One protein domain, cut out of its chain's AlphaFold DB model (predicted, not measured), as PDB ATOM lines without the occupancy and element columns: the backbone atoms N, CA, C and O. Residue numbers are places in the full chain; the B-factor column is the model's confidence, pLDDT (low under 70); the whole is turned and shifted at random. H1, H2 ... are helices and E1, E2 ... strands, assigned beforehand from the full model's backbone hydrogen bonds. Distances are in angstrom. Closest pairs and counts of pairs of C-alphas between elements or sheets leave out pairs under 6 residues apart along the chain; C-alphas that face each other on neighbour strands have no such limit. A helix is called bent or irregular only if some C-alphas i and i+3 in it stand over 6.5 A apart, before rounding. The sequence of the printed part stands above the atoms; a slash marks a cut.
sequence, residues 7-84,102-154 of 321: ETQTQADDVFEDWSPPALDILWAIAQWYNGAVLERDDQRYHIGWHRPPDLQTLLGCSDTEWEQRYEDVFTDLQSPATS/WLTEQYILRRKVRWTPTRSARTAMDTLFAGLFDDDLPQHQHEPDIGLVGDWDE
ATOM      1  N   GLU A   7     -10.792  34.034 -25.376       83.38
ATOM      2  CA  GLU A   7      -9.624  33.177 -25.177       83.38
ATOM      3  C   GLU A   7      -9.080  33.263 -23.742       83.38
ATOM      4  O   GLU A   7      -8.615  32.260 -23.205       83.38
ATOM      5  N   THR A   8      -9.228  34.423 -23.092       81.94
ATOM      6  CA  THR A   8      -8.843  34.635 -21.686       81.94
ATOM      7  C   THR A   8      -9.634  33.726 -20.752       81.94
ATOM      8  O   THR A   8      -9.077  33.193 -19.801       81.94
ATOM      9  N   GLN A   9     -10.940  33.543 -20.994       81.44
ATOM     10  CA  GLN A   9     -11.765  32.690 -20.131       81.44
ATOM     11  C   GLN A   9     -11.288  31.240 -20.211       81.44
ATOM     12  O   GLN A   9     -11.147  30.597 -19.180       81.44
ATOM     13  N   THR A  10     -10.966  30.760 -21.416       78.94
ATOM     14  CA  THR A  10     -10.389  29.425 -21.612       78.94
ATOM     15  C   THR A  10      -9.069  29.278 -20.851       78.94
ATOM     16  O   THR A  10      -8.901  28.317 -20.112       78.94
ATOM     17  N   GLN A  11      -8.159  30.254 -20.966       78.19
ATOM     18  CA  GLN A  11      -6.888  30.230 -20.230       78.19
ATOM     19  C   GLN A  11      -7.093  30.285 -18.706       78.19
ATOM     20  O   GLN A  11      -6.385  29.612 -17.960       78.19
ATOM     21  N   ALA A  12      -8.072  31.053 -18.226       79.50
ATOM     22  CA  ALA A  12      -8.396  31.130 -16.805       79.50
ATOM     23  C   ALA A  12      -8.940  29.801 -16.260       79.50
ATOM     24  O   ALA A  12      -8.517  29.369 -15.184       79.50
ATOM     25  N   ASP A  13      -9.833  29.155 -17.014       77.56
ATOM     26  CA  ASP A  13     -10.402  27.847 -16.683       77.56
ATOM     27  C   ASP A  13      -9.314  26.754 -16.659       77.56
ATOM     28  O   ASP A  13      -9.373  25.851 -15.827       77.56
ATOM     29  N   ASP A  14      -8.298  26.863 -17.524       71.12
ATOM     30  CA  ASP A  14      -7.196  25.897 -17.626       71.12
ATOM     31  C   ASP A  14      -6.113  26.069 -16.539       71.12
ATOM     32  O   ASP A  14      -5.456  25.090 -16.174       71.12
ATOM     33  N   VAL A  15      -5.881  27.295 -16.047       69.75
ATOM     34  CA  VAL A  15      -4.701  27.616 -15.211       69.75
ATOM     35  C   VAL A  15      -5.041  27.960 -13.764       69.75
ATOM     36  O   VAL A  15      -4.287  27.595 -12.860       69.75
ATOM     37  N   PHE A  16      -6.132  28.685 -13.521       65.31
ATOM     38  CA  PHE A  16      -6.369  29.309 -12.218       65.31
ATOM     39  C   PHE A  16      -7.634  28.828 -11.506       65.31
ATOM     40  O   PHE A  16      -7.681  28.964 -10.286       65.31
ATOM     41  N   GLU A  17      -8.592  28.250 -12.244       63.66
ATOM     42  CA  GLU A  17      -9.953  27.914 -11.794       63.66
ATOM     43  C   GLU A  17     -10.708  29.155 -11.218       63.66
ATOM     44  O   GLU A  17     -10.140  30.065 -10.621       63.66
ATOM     45  N   ASP A  18     -12.024  29.258 -11.434       72.19
ATOM     46  CA  ASP A  18     -12.911  30.241 -10.769       72.19
ATOM     47  C   ASP A  18     -12.697  31.764 -11.012       72.19
ATOM     48  O   ASP A  18     -13.069  32.592 -10.171       72.19
ATOM     49  N   TRP A  19     -12.220  32.207 -12.186       83.00
ATOM     50  CA  TRP A  19     -12.289  33.639 -12.547       83.00
ATOM     51  C   TRP A  19     -13.647  34.028 -13.132       83.00
ATOM     52  O   TRP A  19     -14.074  33.535 -14.178       83.00
ATOM     53  N   SER A  20     -14.315  34.991 -12.492       89.12
ATOM     54  CA  SER A  20     -15.548  35.558 -13.040       89.12
ATOM     55  C   SER A  20     -15.264  36.436 -14.274       89.12
ATOM     56  O   SER A  20     -14.269  37.168 -14.288       89.12
ATOM     57  N   PRO A  21     -16.159  36.474 -15.284       92.12
ATOM     58  CA  PRO A  21     -15.975  37.346 -16.445       92.12
ATOM     59  C   PRO A  21     -15.744  38.834 -16.103       92.12
ATOM     60  O   PRO A  21     -14.889  39.455 -16.731       92.12
ATOM     61  N   PRO A  22     -16.428  39.447 -15.109       94.50
ATOM     62  CA  PRO A  22     -16.116  40.818 -14.700       94.50
ATOM     63  C   PRO A  22     -14.713  40.994 -14.097       94.50
ATOM     64  O   PRO A  22     -14.133  42.066 -14.247       94.50
ATOM     65  N   ALA A  23     -14.157  39.970 -13.439       93.50
ATOM     66  CA  ALA A  23     -12.796  40.029 -12.906       93.50
ATOM     67  C   ALA A  23     -11.769  40.028 -14.045       93.50
ATOM     68  O   ALA A  23     -10.852  40.852 -14.048       93.50
ATOM     69  N   LEU A  24     -11.977  39.182 -15.059       93.56
ATOM     70  CA  LEU A  24     -11.156  39.175 -16.272       93.56
ATOM     71  C   LEU A  24     -11.260  40.501 -17.034       93.56
ATOM     72  O   LEU A  24     -10.240  41.037 -17.458       93.56
ATOM     73  N   ASP A  25     -12.459  41.084 -17.148       95.50
ATOM     74  CA  ASP A  25     -12.661  42.406 -17.761       95.50
ATOM     75  C   ASP A  25     -11.832  43.499 -17.046       95.50
ATOM     76  O   ASP A  25     -11.201  44.334 -17.704       95.50
ATOM     77  N   ILE A  26     -11.807  43.487 -15.704       96.44
ATOM     78  CA  ILE A  26     -11.008  44.411 -14.879       96.44
ATOM     79  C   ILE A  26      -9.515  44.217 -15.141       96.44
ATOM     80  O   ILE A  26      -8.821  45.183 -15.467       96.44
ATOM     81  N   LEU A  27      -9.018  42.984 -15.017       94.44
ATOM     82  CA  LEU A  27      -7.602  42.686 -15.215       94.44
ATOM     83  C   LEU A  27      -7.155  43.006 -16.641       94.44
ATOM     84  O   LEU A  27      -6.092  43.589 -16.828       94.44
ATOM     85  N   TRP A  28      -7.988  42.736 -17.642       93.19
ATOM     86  CA  TRP A  28      -7.692  43.047 -19.036       93.19
ATOM     87  C   TRP A  28      -7.603  44.556 -19.294       93.19
ATOM     88  O   TRP A  28      -6.716  45.027 -20.011       93.19
ATOM     89  N   ALA A  29      -8.491  45.354 -18.694       93.94
ATOM     90  CA  ALA A  29      -8.418  46.811 -18.796       93.94
ATOM     91  C   ALA A  29      -7.137  47.368 -18.144       93.94
ATOM     92  O   ALA A  29      -6.516  48.292 -18.681       93.94
ATOM     93  N   ILE A  30      -6.714  46.784 -17.017       94.75
ATOM     94  CA  ILE A  30      -5.452  47.122 -16.345       94.75
ATOM     95  C   ILE A  30      -4.255  46.699 -17.206       94.75
ATOM     96  O   ILE A  30      -3.339  47.502 -17.379       94.75
ATOM     97  N   ALA A  31      -4.269  45.494 -17.780       90.94
ATOM     98  CA  ALA A  31      -3.202  44.970 -18.633       90.94
ATOM     99  C   ALA A  31      -2.984  45.847 -19.872       90.94
ATOM    100  O   ALA A  31      -1.857  46.248 -20.151       90.94
ATOM    101  N   GLN A  32      -4.060  46.254 -20.554       89.62
ATOM    102  CA  GLN A  32      -3.969  47.194 -21.674       89.62
ATOM    103  C   GLN A  32      -3.303  48.516 -21.267       89.62
ATOM    104  O   GLN A  32      -2.418  49.006 -21.967       89.62
ATOM    105  N   TRP A  33      -3.685  49.090 -20.123       91.50
ATOM    106  CA  TRP A  33      -3.038  50.302 -19.618       91.50
ATOM    107  C   TRP A  33      -1.555  50.074 -19.289       91.50
ATOM    108  O   TRP A  33      -0.706  50.891 -19.649       91.50
ATOM    109  N   TYR A  34      -1.243  48.960 -18.625       88.75
ATOM    110  CA  TYR A  34       0.103  48.567 -18.207       88.75
ATOM    111  C   TYR A  34       1.053  48.347 -19.398       88.75
ATOM    112  O   TYR A  34       2.215  48.771 -19.368       88.75
ATOM    113  N   ASN A  35       0.530  47.758 -20.475       85.00
ATOM    114  CA  ASN A  35       1.235  47.510 -21.733       85.00
ATOM    115  C   ASN A  35       1.313  48.753 -22.633       85.00
ATOM    116  O   ASN A  35       1.971  48.727 -23.667       85.00
ATOM    117  N   GLY A  36       0.699  49.871 -22.233       84.50
ATOM    118  CA  GLY A  36       0.749  51.120 -22.991       84.50
ATOM    119  C   GLY A  36      -0.175  51.150 -24.206       84.50
ATOM    120  O   GLY A  36       0.066  51.922 -25.130       84.50
ATOM    121  N   ALA A  37      -1.255  50.367 -24.206       86.19
ATOM    122  CA  ALA A  37      -2.289  50.484 -25.223       86.19
ATOM    123  C   ALA A  37      -2.945  51.875 -25.175       86.19
ATOM    124  O   ALA A  37      -3.145  52.470 -24.108       86.19
ATOM    125  N   VAL A  38      -3.310  52.401 -26.346       86.69
ATOM    126  CA  VAL A  38      -4.105  53.629 -26.432       86.69
ATOM    127  C   VAL A  38      -5.579  53.276 -26.263       86.69
ATOM    128  O   VAL A  38      -6.148  52.550 -27.072       86.69
ATOM    129  N   LEU A  39      -6.212  53.822 -25.226       86.50
ATOM    130  CA  LEU A  39      -7.617  53.577 -24.914       86.50
ATOM    131  C   LEU A  39      -8.479  54.754 -25.380       86.50
ATOM    132  O   LEU A  39      -8.275  55.883 -24.938       86.50
ATOM    133  N   GLU A  40      -9.469  54.499 -26.230       87.75
ATOM    134  CA  GLU A  40     -10.420  55.524 -26.682       87.75
ATOM    135  C   GLU A  40     -11.690  55.509 -25.816       87.75
ATOM    136  O   GLU A  40     -12.384  54.490 -25.745       87.75
ATOM    137  N   ARG A  41     -11.979  56.605 -25.107       85.94
ATOM    138  CA  ARG A  41     -13.128  56.759 -24.191       85.94
ATOM    139  C   ARG A  41     -13.696  58.164 -24.307       85.94
ATOM    140  O   ARG A  41     -12.931  59.114 -24.186       85.94
ATOM    141  N   ASP A  42     -15.004  58.291 -24.514       81.38
ATOM    142  CA  ASP A  42     -15.713  59.581 -24.549       81.38
ATOM    143  C   ASP A  42     -15.015  60.638 -25.431       81.38
ATOM    144  O   ASP A  42     -14.727  61.751 -24.994       81.38
ATOM    145  N   ASP A  43     -14.665  60.247 -26.663       83.56
ATOM    146  CA  ASP A  43     -13.911  61.054 -27.641       83.56
ATOM    147  C   ASP A  43     -12.515  61.520 -27.170       83.56
ATOM    148  O   ASP A  43     -11.894  62.414 -27.755       83.56
ATOM    149  N   GLN A  44     -11.975  60.897 -26.122       86.94
ATOM    150  CA  GLN A  44     -10.631  61.124 -25.603       86.94
ATOM    151  C   GLN A  44      -9.751  59.885 -25.764       86.94
ATOM    152  O   GLN A  44     -10.192  58.745 -25.658       86.94
ATOM    153  N   ARG A  45      -8.458  60.127 -26.003       88.31
ATOM    154  CA  ARG A  45      -7.432  59.085 -26.111       88.31
ATOM    155  C   ARG A  45      -6.587  59.079 -24.849       88.31
ATOM    156  O   ARG A  45      -5.880  60.048 -24.572       88.31
ATOM    157  N   TYR A  46      -6.638  57.980 -24.118       88.69
ATOM    158  CA  TYR A  46      -5.895  57.738 -22.892       88.69
ATOM    159  C   TYR A  46      -4.684  56.853 -23.179       88.69
ATOM    160  O   TYR A  46      -4.741  55.947 -24.001       88.69
ATOM    161  N   HIS A  47      -3.575  57.133 -22.504       89.81
ATOM    162  CA  HIS A  47      -2.329  56.383 -22.636       89.81
ATOM    163  C   HIS A  47      -1.469  56.649 -21.402       89.81
ATOM    164  O   HIS A  47      -1.391  57.799 -20.949       89.81
ATOM    165  N   ILE A  48      -0.790  55.621 -20.900       90.06
ATOM    166  CA  ILE A  48       0.013  55.667 -19.669       90.06
ATOM    167  C   ILE A  48       1.139  56.711 -19.695       90.06
ATOM    168  O   ILE A  48       1.453  57.321 -18.675       90.06
ATOM    169  N   GLY A  49       1.694  57.002 -20.872       88.56
ATOM    170  CA  GLY A  49       2.697  58.057 -21.047       88.56
ATOM    171  C   GLY A  49       2.141  59.485 -21.155       88.56
ATOM    172  O   GLY A  49       2.918  60.431 -21.062       88.56
ATOM    173  N   TRP A  50       0.831  59.660 -21.381       85.88
ATOM    174  CA  TRP A  50       0.203  60.973 -21.644       85.88
ATOM    175  C   TRP A  50      -0.833  61.393 -20.605       85.88
ATOM    176  O   TRP A  50      -1.304  62.531 -20.643       85.88
ATOM    177  N   HIS A  51      -1.221  60.496 -19.705       87.94
ATOM    178  CA  HIS A  51      -2.216  60.781 -18.686       87.94
ATOM    179  C   HIS A  51      -1.803  60.150 -17.360       87.94
ATOM    180  O   HIS A  51      -1.143  59.114 -17.312       87.94
ATOM    181  N   ARG A  52      -2.206  60.778 -16.250       89.81
ATOM    182  CA  ARG A  52      -2.177  60.084 -14.955       89.81
ATOM    183  C   ARG A  52      -3.123  58.880 -15.034       89.81
ATOM    184  O   ARG A  52      -4.146  59.016 -15.709       89.81
ATOM    185  N   PRO A  53      -2.845  57.773 -14.322       91.88
ATOM    186  CA  PRO A  53      -3.755  56.635 -14.291       91.88
ATOM    187  C   PRO A  53      -5.181  57.090 -13.942       91.88
ATOM    188  O   PRO A  53      -5.361  57.772 -12.921       91.88
ATOM    189  N   PRO A  54      -6.175  56.819 -14.805       92.38
ATOM    190  CA  PRO A  54      -7.550  57.210 -14.540       92.38
ATOM    191  C   PRO A  54      -8.172  56.276 -13.488       92.38
ATOM    192  O   PRO A  54      -7.520  55.376 -12.956       92.38
ATOM    193  N   ASP A  55      -9.424  56.516 -13.109       93.44
ATOM    194  CA  ASP A  55     -10.174  55.512 -12.345       93.44
ATOM    195  C   ASP A  55     -10.481  54.276 -13.209       93.44
ATOM    196  O   ASP A  55     -10.340  54.278 -14.434       93.44
ATOM    197  N   LEU A  56     -10.865  53.189 -12.537       93.56
ATOM    198  CA  LEU A  56     -11.111  51.909 -13.193       93.56
ATOM    199  C   LEU A  56     -12.360  51.951 -14.086       93.56
ATOM    200  O   LEU A  56     -12.361  51.326 -15.140       93.56
ATOM    201  N   GLN A  57     -13.379  52.739 -13.720       94.44
ATOM    202  CA  GLN A  57     -14.566  52.967 -14.551       94.44
ATOM    203  C   GLN A  57     -14.185  53.553 -15.918       94.44
ATOM    204  O   GLN A  57     -14.622  53.044 -16.950       94.44
ATOM    205  N   THR A  58     -13.299  54.554 -15.944       93.56
ATOM    206  CA  THR A  58     -12.765  55.133 -17.186       93.56
ATOM    207  C   THR A  58     -11.959  54.104 -17.984       93.56
ATOM    208  O   THR A  58     -12.137  53.998 -19.201       93.56
ATOM    209  N   LEU A  59     -11.099  53.305 -17.332       92.56
ATOM    210  CA  LEU A  59     -10.356  52.234 -18.017       92.56
ATOM    211  C   LEU A  59     -11.302  51.229 -18.683       92.56
ATOM    212  O   LEU A  59     -11.140  50.921 -19.867       92.56
ATOM    213  N   LEU A  60     -12.322  50.781 -17.954       94.38
ATOM    214  CA  LEU A  60     -13.358  49.874 -18.448       94.38
ATOM    215  C   LEU A  60     -14.253  50.535 -19.504       94.38
ATOM    216  O   LEU A  60     -14.798  49.849 -20.370       94.38
ATOM    217  N   GLY A  61     -14.401  51.861 -19.471       93.75
ATOM    218  CA  GLY A  61     -15.356  52.592 -20.297       93.75
ATOM    219  C   GLY A  61     -16.786  52.122 -20.046       93.75
ATOM    220  O   GLY A  61     -17.481  51.780 -21.009       93.75
ATOM    221  N   CYS A  62     -17.159  52.004 -18.769       94.44
ATOM    222  CA  CYS A  62     -18.499  51.632 -18.322       94.44
ATOM    223  C   CYS A  62     -19.198  52.812 -17.638       94.44
ATOM    224  O   CYS A  62     -18.547  53.700 -17.089       94.44
ATOM    225  N   SER A  63     -20.527  52.806 -17.666       94.69
ATOM    226  CA  SER A  63     -21.357  53.776 -16.945       94.69
ATOM    227  C   SER A  63     -21.376  53.523 -15.431       94.69
ATOM    228  O   SER A  63     -21.014  52.435 -14.980       94.69
ATOM    229  N   ASP A  64     -21.860  54.495 -14.650       95.94
ATOM    230  CA  ASP A  64     -22.069  54.339 -13.200       95.94
ATOM    231  C   ASP A  64     -22.982  53.146 -12.885       95.94
ATOM    232  O   ASP A  64     -22.636  52.292 -12.075       95.94
ATOM    233  N   THR A  65     -24.096  53.017 -13.611       96.81
ATOM    234  CA  THR A  65     -25.029  51.892 -13.461       96.81
ATOM    235  C   THR A  65     -24.347  50.545 -13.699       96.81
ATOM    236  O   THR A  65     -24.599  49.581 -12.982       96.81
ATOM    237  N   GLU A  66     -23.491  50.451 -14.716       95.62
ATOM    238  CA  GLU A  66     -22.771  49.208 -15.017       95.62
ATOM    239  C   GLU A  66     -21.680  48.916 -13.994       95.62
ATOM    240  O   GLU A  66     -21.454  47.752 -13.669       95.62
ATOM    241  N   TRP A  67     -21.015  49.948 -13.478       96.38
ATOM    242  CA  TRP A  67     -20.063  49.805 -12.386       96.38
ATOM    243  C   TRP A  67     -20.727  49.189 -11.154       96.38
ATOM    244  O   TRP A  67     -20.301  48.117 -10.723       96.38
ATOM    245  N   GLU A  68     -21.802  49.810 -10.665       96.88
ATOM    246  CA  GLU A  68     -22.545  49.367  -9.477       96.88
ATOM    247  C   GLU A  68     -23.092  47.941  -9.644       96.88
ATOM    248  O   GLU A  68     -23.034  47.131  -8.727       96.88
ATOM    249  N   GLN A  69     -23.615  47.601 -10.826       96.31
ATOM    250  CA  GLN A  69     -24.295  46.317 -11.032       96.31
ATOM    251  C   GLN A  69     -23.366  45.151 -11.371       96.31
ATOM    252  O   GLN A  69     -23.768  43.997 -11.210       96.31
ATOM    253  N   ARG A  70     -22.176  45.416 -11.923       96.12
ATOM    254  CA  ARG A  70     -21.314  44.363 -12.483       96.12
ATOM    255  C   ARG A  70     -19.917  44.315 -11.884       96.12
ATOM    256  O   ARG A  70     -19.356  43.225 -11.808       96.12
ATOM    257  N   TYR A  71     -19.328  45.459 -11.548       96.94
ATOM    258  CA  TYR A  71     -17.892  45.542 -11.276       96.94
ATOM    259  C   TYR A  71     -17.550  45.909  -9.840       96.94
ATOM    260  O   TYR A  71     -16.478  45.525  -9.395       96.94
ATOM    261  N   GLU A  72     -18.406  46.631  -9.118       96.12
ATOM    262  CA  GLU A  72     -18.068  47.153  -7.790       96.12
ATOM    263  C   GLU A  72     -17.765  46.046  -6.769       96.12
ATOM    264  O   GLU A  72     -16.709  46.077  -6.126       96.12
ATOM    265  N   ASP A  73     -18.639  45.041  -6.671       95.25
ATOM    266  CA  ASP A  73     -18.440  43.895  -5.776       95.25
ATOM    267  C   ASP A  73     -17.183  43.107  -6.170       95.25
ATOM    268  O   ASP A  73     -16.306  42.866  -5.346       95.25
ATOM    269  N   VAL A  74     -17.023  42.819  -7.466       94.75
ATOM    270  CA  VAL A  74     -15.868  42.071  -7.989       94.75
ATOM    271  C   VAL A  74     -14.557  42.831  -7.782       94.75
ATOM    272  O   VAL A  74     -13.534  42.243  -7.443       94.75
ATOM    273  N   PHE A  75     -14.560  44.152  -7.947       94.81
ATOM    274  CA  PHE A  75     -13.401  44.985  -7.650       94.81
ATOM    275  C   PHE A  75     -13.058  44.936  -6.159       94.81
ATOM    276  O   PHE A  75     -11.884  44.832  -5.812       94.81
ATOM    277  N   THR A  76     -14.064  44.966  -5.284       93.75
ATOM    278  CA  THR A  76     -13.876  44.836  -3.832       93.75
ATOM    279  C   THR A  76     -13.284  43.474  -3.460       93.75
ATOM    280  O   THR A  76     -12.375  43.412  -2.627       93.75
ATOM    281  N   ASP A  77     -13.710  42.401  -4.127       90.56
ATOM    282  CA  ASP A  77     -13.137  41.064  -3.956       90.56
ATOM    283  C   ASP A  77     -11.666  41.023  -4.396       90.56
ATOM    284  O   ASP A  77     -10.816  40.513  -3.670       90.56
ATOM    285  N   LEU A  78     -11.322  41.653  -5.526       90.94
ATOM    286  CA  LEU A  78      -9.933  41.762  -5.994       90.94
ATOM    287  C   LEU A  78      -9.038  42.606  -5.068       90.94
ATOM    288  O   LEU A  78      -7.818  42.424  -5.064       90.94
ATOM    289  N   GLN A  79      -9.618  43.525  -4.291       91.00
ATOM    290  CA  GLN A  79      -8.915  44.299  -3.258       91.00
ATOM    291  C   GLN A  79      -8.827  43.570  -1.908       91.00
ATOM    292  O   GLN A  79      -8.136  44.043  -1.001       91.00
ATOM    293  N   SER A  80      -9.524  42.446  -1.749       85.06
ATOM    294  CA  SER A  80      -9.521  41.667  -0.516       85.06
ATOM    295  C   SER A  80      -8.380  40.640  -0.530       85.06
ATOM    296  O   SER A  80      -8.067  40.092  -1.588       85.06
ATOM    297  N   PRO A  81      -7.732  40.359   0.617       74.88
ATOM    298  CA  PRO A  81      -6.765  39.267   0.741       74.88
ATOM    299  C   PRO A  81      -7.343  37.956   0.195       74.88
ATOM    300  O   PRO A  81      -8.395  37.514   0.659       74.88
ATOM    301  N   ALA A  82      -6.680  37.333  -0.782       61.53
ATOM    302  CA  ALA A  82      -7.190  36.115  -1.407       61.53
ATOM    303  C   ALA A  82      -7.333  34.970  -0.382       61.53
ATOM    304  O   ALA A  82      -6.397  34.654   0.342       61.53
ATOM    305  N   THR A  83      -8.473  34.281  -0.318       51.84
ATOM    306  CA  THR A  83      -8.675  33.181   0.652       51.84
ATOM    307  C   THR A  83      -7.838  31.919   0.386       51.84
ATOM    308  O   THR A  83      -7.807  31.040   1.244       51.84
ATOM    309  N   SER A  84      -7.127  31.843  -0.745       40.38
ATOM    310  CA  SER A  84      -6.164  30.784  -1.071       40.38
ATOM    311  C   SER A  84      -5.016  31.340  -1.921       40.38
ATOM    312  O   SER A  84      -5.287  31.936  -2.963       40.38
ATOM    313  N   TRP A 102      -5.208  40.919  -4.993       89.25
ATOM    314  CA  TRP A 102      -4.808  41.038  -6.397       89.25
ATOM    315  C   TRP A 102      -4.511  42.500  -6.753       89.25
ATOM    316  O   TRP A 102      -3.540  42.811  -7.444       89.25
ATOM    317  N   LEU A 103      -5.321  43.425  -6.239       93.19
ATOM    318  CA  LEU A 103      -5.195  44.854  -6.495       93.19
ATOM    319  C   LEU A 103      -4.936  45.616  -5.197       93.19
ATOM    320  O   LEU A 103      -5.601  45.414  -4.185       93.19
ATOM    321  N   THR A 104      -3.992  46.547  -5.245       92.25
ATOM    322  CA  THR A 104      -3.623  47.416  -4.128       92.25
ATOM    323  C   THR A 104      -3.683  48.889  -4.520       92.25
ATOM    324  O   THR A 104      -3.934  49.269  -5.669       92.25
ATOM    325  N   GLU A 105      -3.470  49.745  -3.531       92.44
ATOM    326  CA  GLU A 105      -3.429  51.182  -3.696       92.44
ATOM    327  C   GLU A 105      -1.998  51.705  -3.809       92.44
ATOM    328  O   GLU A 105      -1.143  51.406  -2.978       92.44
ATOM    329  N   GLN A 106      -1.763  52.575  -4.791       90.19
ATOM    330  CA  GLN A 106      -0.514  53.318  -4.930       90.19
ATOM    331  C   GLN A 106      -0.779  54.793  -5.253       90.19
ATOM    332  O   GLN A 106      -1.744  55.147  -5.936       90.19
ATOM    333  N   TYR A 107       0.101  55.684  -4.792       89.62
ATOM    334  CA  TYR A 107       0.109  57.083  -5.220       89.62
ATOM    335  C   TYR A 107       1.012  57.262  -6.442       89.62
ATOM    336  O   TYR A 107       2.232  57.322  -6.328       89.62
ATOM    337  N   ILE A 108       0.409  57.419  -7.619       89.38
ATOM    338  CA  ILE A 108       1.118  57.607  -8.889       89.38
ATOM    339  C   ILE A 108       0.887  59.033  -9.380       89.38
ATOM    340  O   ILE A 108      -0.252  59.483  -9.508       89.38
ATOM    341  N   LEU A 109       1.965  59.784  -9.635       88.00
ATOM    342  CA  LEU A 109       1.892  61.175 -10.118       88.00
ATOM    343  C   LEU A 109       0.982  62.075  -9.253       88.00
ATOM    344  O   LEU A 109       0.218  62.899  -9.767       88.00
ATOM    345  N   ARG A 110       1.068  61.920  -7.921       86.38
ATOM    346  CA  ARG A 110       0.245  62.618  -6.908       86.38
ATOM    347  C   ARG A 110      -1.259  62.310  -6.978       86.38
ATOM    348  O   ARG A 110      -2.060  63.080  -6.449       86.38
ATOM    349  N   ARG A 111      -1.657  61.213  -7.622       88.00
ATOM    350  CA  ARG A 111      -3.032  60.700  -7.641       88.00
ATOM    351  C   ARG A 111      -3.067  59.330  -6.971       88.00
ATOM    352  O   ARG A 111      -2.204  58.500  -7.222       88.00
ATOM    353  N   LYS A 112      -4.083  59.109  -6.141       93.31
ATOM    354  CA  LYS A 112      -4.393  57.800  -5.565       93.31
ATOM    355  C   LYS A 112      -4.965  56.895  -6.659       93.31
ATOM    356  O   LYS A 112      -5.958  57.258  -7.292       93.31
ATOM    357  N   VAL A 113      -4.328  55.753  -6.882       94.75
ATOM    358  CA  VAL A 113      -4.716  54.717  -7.846       94.75
ATOM    359  C   VAL A 113      -5.062  53.474  -7.039       94.75
ATOM    360  O   VAL A 113      -4.201  52.936  -6.360       94.75
ATOM    361  N   ARG A 114      -6.332  53.059  -7.054       94.94
ATOM    362  CA  ARG A 114      -6.844  51.966  -6.201       94.94
ATOM    363  C   ARG A 114      -6.730  50.575  -6.834       94.94
ATOM    364  O   ARG A 114      -7.107  49.595  -6.211       94.94
ATOM    365  N   TRP A 115      -6.293  50.499  -8.083       95.38
ATOM    366  CA  TRP A 115      -6.326  49.281  -8.893       95.38
ATOM    367  C   TRP A 115      -4.925  48.812  -9.295       95.38
ATOM    368  O   TRP A 115      -4.774  48.084 -10.265       95.38
ATOM    369  N   THR A 116      -3.877  49.239  -8.593       93.00
ATOM    370  CA  THR A 116      -2.509  48.846  -8.940       93.00
ATOM    371  C   THR A 116      -2.340  47.336  -8.738       93.00
ATOM    372  O   THR A 116      -2.561  46.871  -7.622       93.00
ATOM    373  N   PRO A 117      -1.948  46.556  -9.761       91.50
ATOM    374  CA  PRO A 117      -1.804  45.113  -9.604       91.50
ATOM    375  C   PRO A 117      -0.618  44.793  -8.690       91.50
ATOM    376  O   PRO A 117       0.442  45.416  -8.810       91.50
ATOM    377  N   THR A 118      -0.781  43.832  -7.779       88.06
ATOM    378  CA  THR A 118       0.323  43.268  -6.983       88.06
ATOM    379  C   THR A 118       1.243  42.409  -7.852       88.06
ATOM    380  O   THR A 118       0.978  42.211  -9.037       88.06
ATOM    381  N   ARG A 119       2.361  41.922  -7.297       84.19
ATOM    382  CA  ARG A 119       3.277  41.032  -8.031       84.19
ATOM    383  C   ARG A 119       2.550  39.779  -8.516       84.19
ATOM    384  O   ARG A 119       2.539  39.525  -9.711       84.19
ATOM    385  N   SER A 120       1.847  39.094  -7.614       82.19
ATOM    386  CA  SER A 120       1.062  37.899  -7.932       82.19
ATOM    387  C   SER A 120       0.009  38.179  -9.009       82.19
ATOM    388  O   SER A 120      -0.163  37.372  -9.917       82.19
ATOM    389  N   ALA A 121      -0.643  39.352  -8.975       86.88
ATOM    390  CA  ALA A 121      -1.563  39.757 -10.037       86.88
ATOM    391  C   ALA A 121      -0.877  39.955 -11.380       86.88
ATOM    392  O   ALA A 121      -1.403  39.493 -12.382       86.88
ATOM    393  N   ARG A 122       0.296  40.594 -11.419       87.50
ATOM    394  CA  ARG A 122       1.049  40.747 -12.670       87.50
ATOM    395  C   ARG A 122       1.481  39.395 -13.232       87.50
ATOM    396  O   ARG A 122       1.293  39.179 -14.419       87.50
ATOM    397  N   THR A 123       1.951  38.470 -12.397       83.12
ATOM    398  CA  THR A 123       2.276  37.101 -12.834       83.12
ATOM    399  C   THR A 123       1.045  36.375 -13.385       83.12
ATOM    400  O   THR A 123       1.114  35.780 -14.455       83.12
ATOM    401  N   ALA A 124      -0.107  36.470 -12.714       83.81
ATOM    402  CA  ALA A 124      -1.340  35.867 -13.220       83.81
ATOM    403  C   ALA A 124      -1.802  36.507 -14.537       83.81
ATOM    404  O   ALA A 124      -2.156  35.798 -15.469       83.81
ATOM    405  N   MET A 125      -1.770  37.837 -14.631       87.44
ATOM    406  CA  MET A 125      -2.121  38.582 -15.842       87.44
ATOM    407  C   MET A 125      -1.201  38.241 -17.016       87.44
ATOM    408  O   MET A 125      -1.676  38.161 -18.141       87.44
ATOM    409  N   ASP A 126       0.092  38.034 -16.766       84.50
ATOM    410  CA  ASP A 126       1.038  37.606 -17.795       84.50
ATOM    411  C   ASP A 126       0.636  36.250 -18.388       84.50
ATOM    412  O   ASP A 126       0.532  36.109 -19.601       84.50
ATOM    413  N   THR A 127       0.268  35.290 -17.536       83.56
ATOM    414  CA  THR A 127      -0.223  33.983 -17.998       83.56
ATOM    415  C   THR A 127      -1.598  34.066 -18.670       83.56
ATOM    416  O   THR A 127      -1.804  33.452 -19.711       83.56
ATOM    417  N   LEU A 128      -2.538  34.823 -18.095       86.12
ATOM    418  CA  LEU A 128      -3.920  34.966 -18.585       86.12
ATOM    419  C   LEU A 128      -4.039  35.706 -19.916       86.12
ATOM    420  O   LEU A 128      -5.087  35.644 -20.558       86.12
ATOM    421  N   PHE A 129      -3.033  36.502 -20.268       86.25
ATOM    422  CA  PHE A 129      -3.063  37.341 -21.460       86.25
ATOM    423  C   PHE A 129      -1.913  37.043 -22.420       86.25
ATOM    424  O   PHE A 129      -1.677  37.819 -23.351       86.25
ATOM    425  N   ALA A 130      -1.223  35.921 -22.206       83.56
ATOM    426  CA  ALA A 130      -0.152  35.440 -23.058       83.56
ATOM    427  C   ALA A 130      -0.625  35.343 -24.514       83.56
ATOM    428  O   ALA A 130      -1.654  34.722 -24.811       83.56
ATOM    429  N   GLY A 131       0.108  36.001 -25.416       77.75
ATOM    430  CA  GLY A 131      -0.180  35.998 -26.852       77.75
ATOM    431  C   GLY A 131      -1.412  36.808 -27.273       77.75
ATOM    432  O   GLY A 131      -1.831  36.722 -28.424       77.75
ATOM    433  N   LEU A 132      -2.020  37.594 -26.372       79.31
ATOM    434  CA  LEU A 132      -3.177  38.442 -26.705       79.31
ATOM    435  C   LEU A 132      -2.797  39.865 -27.133       79.31
ATOM    436  O   LEU A 132      -3.651  40.612 -27.617       79.31
ATOM    437  N   PHE A 133      -1.541  40.264 -26.938       73.31
ATOM    438  CA  PHE A 133      -1.044  41.581 -27.317       73.31
ATOM    439  C   PHE A 133      -0.106  41.478 -28.523       73.31
ATOM    440  O   PHE A 133       1.083  41.235 -28.350       73.31
ATOM    441  N   ASP A 134      -0.627  41.728 -29.729       57.94
ATOM    442  CA  ASP A 134       0.160  41.709 -30.970       57.94
ATOM    443  C   ASP A 134       0.279  43.092 -31.654       57.94
ATOM    444  O   ASP A 134      -0.609  43.944 -31.582       57.94
ATOM    445  N   ASP A 135       1.421  43.263 -32.335       51.03
ATOM    446  CA  ASP A 135       1.846  44.283 -33.317       51.03
ATOM    447  C   ASP A 135       2.311  45.694 -32.880       51.03
ATOM    448  O   ASP A 135       3.161  46.258 -33.572       51.03
ATOM    449  N   ASP A 136       1.879  46.266 -31.748       51.38
ATOM    450  CA  ASP A 136       2.269  47.649 -31.351       51.38
ATOM    451  C   ASP A 136       3.208  47.740 -30.121       51.38
ATOM    452  O   ASP A 136       3.526  48.832 -29.631       51.38
ATOM    453  N   LEU A 137       3.680  46.595 -29.620       55.34
ATOM    454  CA  LEU A 137       4.602  46.504 -28.484       55.34
ATOM    455  C   LEU A 137       6.081  46.484 -28.933       55.34
ATOM    456  O   LEU A 137       6.377  46.074 -30.054       55.34
ATOM    457  N   PRO A 138       7.035  46.961 -28.106       53.75
ATOM    458  CA  PRO A 138       8.455  47.016 -28.469       53.75
ATOM    459  C   PRO A 138       9.044  45.667 -28.930       53.75
ATOM    460  O   PRO A 138       8.827  44.630 -28.316       53.75
ATOM    461  N   GLN A 139       9.871  45.704 -29.983       43.62
ATOM    462  CA  GLN A 139      10.264  44.531 -30.780       43.62
ATOM    463  C   GLN A 139      10.994  43.375 -30.075       43.62
ATOM    464  O   GLN A 139      11.018  42.260 -30.588       43.62
ATOM    465  N   HIS A 140      11.623  43.611 -28.928       41.81
ATOM    466  CA  HIS A 140      12.356  42.581 -28.180       41.81
ATOM    467  C   HIS A 140      11.456  41.858 -27.152       41.81
ATOM    468  O   HIS A 140      11.934  40.976 -26.450       41.81
ATOM    469  N   GLN A 141      10.166  42.216 -27.070       49.22
ATOM    470  CA  GLN A 141       9.150  41.601 -26.200       49.22
ATOM    471  C   GLN A 141       8.211  40.648 -26.959       49.22
ATOM    472  O   GLN A 141       7.189  40.235 -26.427       49.22
ATOM    473  N   HIS A 142       8.551  40.288 -28.201       49.94
ATOM    474  CA  HIS A 142       7.779  39.369 -29.045       49.94
ATOM    475  C   HIS A 142       8.090  37.886 -28.769       49.94
ATOM    476  O   HIS A 142       8.256  37.103 -29.708       49.94
ATOM    477  N   GLU A 143       8.194  37.475 -27.503       57.62
ATOM    478  CA  GLU A 143       7.978  36.055 -27.216       57.62
ATOM    479  C   GLU A 143       6.459  35.821 -27.297       57.62
ATOM    480  O   GLU A 143       5.704  36.574 -26.683       57.62
ATOM    481  N   PRO A 144       5.988  34.831 -28.077       54.41
ATOM    482  CA  PRO A 144       4.559  34.632 -28.350       54.41
ATOM    483  C   PRO A 144       3.726  34.333 -27.093       54.41
ATOM    484  O   PRO A 144       2.501  34.363 -27.156       54.41
ATOM    485  N   ASP A 145       4.390  34.082 -25.964       65.56
ATOM    486  CA  ASP A 145       3.794  33.654 -24.705       65.56
ATOM    487  C   ASP A 145       3.830  34.747 -23.612       65.56
ATOM    488  O   ASP A 145       3.590  34.447 -22.447       65.56
ATOM    489  N   ILE A 146       4.117  36.012 -23.955       69.00
ATOM    490  CA  ILE A 146       4.115  37.133 -22.991       69.00
ATOM    491  C   ILE A 146       2.736  37.802 -22.941       69.00
ATOM    492  O   ILE A 146       2.163  38.149 -23.979       69.00
ATOM    493  N   GLY A 147       2.208  38.027 -21.735       68.94
ATOM    494  CA  GLY A 147       0.962  38.765 -21.504       68.94
ATOM    495  C   GLY A 147       1.171  40.164 -20.926       68.94
ATOM    496  O   GLY A 147       0.380  41.072 -21.198       68.94
ATOM    497  N   LEU A 148       2.247  40.395 -20.170       75.19
ATOM    498  CA  LEU A 148       2.631  41.723 -19.692       75.19
ATOM    499  C   LEU A 148       4.012  42.127 -20.186       75.19
ATOM    500  O   LEU A 148       4.996  41.410 -20.092       75.19
ATOM    501  N   VAL A 149       4.088  43.354 -20.675       70.56
ATOM    502  CA  VAL A 149       5.316  43.927 -21.197       70.56
ATOM    503  C   VAL A 149       6.260  44.289 -20.049       70.56
ATOM    504  O   VAL A 149       5.833  44.943 -19.096       70.56
ATOM    505  N   GLY A 150       7.553  43.994 -20.210       64.56
ATOM    506  CA  GLY A 150       8.606  44.257 -19.214       64.56
ATOM    507  C   GLY A 150       8.766  43.126 -18.201       64.56
ATOM    508  O   GLY A 150       8.169  42.067 -18.352       64.56
ATOM    509  N   ASP A 151       9.582  43.349 -17.174       64.50
ATOM    510  CA  ASP A 151       9.716  42.400 -16.066       64.50
ATOM    511  C   ASP A 151       8.436  42.436 -15.195       64.50
ATOM    512  O   ASP A 151       7.930  43.511 -14.859       64.50
ATOM    513  N   TRP A 152       7.890  41.278 -14.806       60.16
ATOM    514  CA  TRP A 152       6.738  41.176 -13.890       60.16
ATOM    515  C   TRP A 152       7.012  41.777 -12.496       60.16
ATOM    516  O   TRP A 152       6.082  42.062 -11.727       60.16
ATOM    517  N   ASP A 153       8.278  42.042 -12.178       63.66
ATOM    518  CA  ASP A 153       8.716  42.719 -10.965       63.66
ATOM    519  C   ASP A 153       8.618  44.246 -11.094       63.66
ATOM    520  O   ASP A 153       8.620  44.949 -10.076       63.66
ATOM    521  N   GLU A 154       8.420  44.779 -12.305       74.88
ATOM    522  CA  GLU A 154       8.135  46.196 -12.518       74.88
ATOM    523  C   GLU A 154       6.775  46.561 -11.907       74.88
ATOM    524  O   GLU A 154       5.773  45.862 -12.029       74.88
TER     525      GLU A 154
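What this domain is: This is residues 7 to 84 and 102 to 154 of the 321 residues of an uncharacterized protein of Halanaeroarchaeum sulfurireducens (UniProt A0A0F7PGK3). H2 runs through the middle of a rounded body, with H4, H1 and H5 packed crosswise on it and short H3 beside it; the hairpin of E3 and E4 covers another side. The small hairpin of E1 and E2 lies on the far side of H2 from H1, and residues 129 to 154 form a looping tail with no named element. The printed part has 131 residues, with five named helices and four named strands in the order H1 H2 E1 E2 H3 H4 E3 E4 H5; both two-stranded sheets are antiparallel, and the class is mixed. It is compact, with a radius of gyration of the C-alphas of 14.4 A and spans of 38 by 37 by 25 A.

Where its parts are: H1, residues 7 to 15, begins at C-alpha 7 (-9.624, 33.177, -25.177). H2, residues 21 to 34, is 19.7 A long. E1 is residues 39 to 41, E2 44 to 46 and H3 56 to 60. H4, residues 64 to 78, is 18.9 A long and irregular: C-alphas 70 and 73 are 7.3 A apart. E3, residues 103 to 108, and E4, residues 111 to 117, measure 14.4 A and 15.8 A. H5, residues 119 to 128, ends at C-alpha 128 (-3.920, 34.966, -18.585).

How they stand to each other: H2 is the hub. With residues 22 to 26 alone it touches H4, about perpendicular at 85 degrees; the closest C-alphas, of Pro 22 and Tyr 71, are 6.1 A apart. H2 touches H3, closest at C-alphas of Ala 29 and Leu 59, 5.8 A. H1 touches H5 at a steep tilt of 63 degrees, opposite ways, closest at C-alphas of Gln 11 and Leu 128, 5.8 A. In hairpin E1 and E2, N 41 and O 44 are 2.8 A apart, and in hairpin E3 and E4, N 106 and O 113 are 2.9 A apart, both within hydrogen-bond range. Every O i to N i+4 pair is within range in H1, H2, H3 and H5, and 8 of 11 in H4.

The domain as a whole: The C-alphas farthest apart, of Thr 65 and His 140, are 41.2 A apart. Residues 85 to 101 are not printed; C-alphas 84 and 102 are 11.6 A apart across the cut. No link printed whole is long. Model pLDDT is under 70 at residues 15 to 17, 82 to 84, 134 to 147 and 150 to 153.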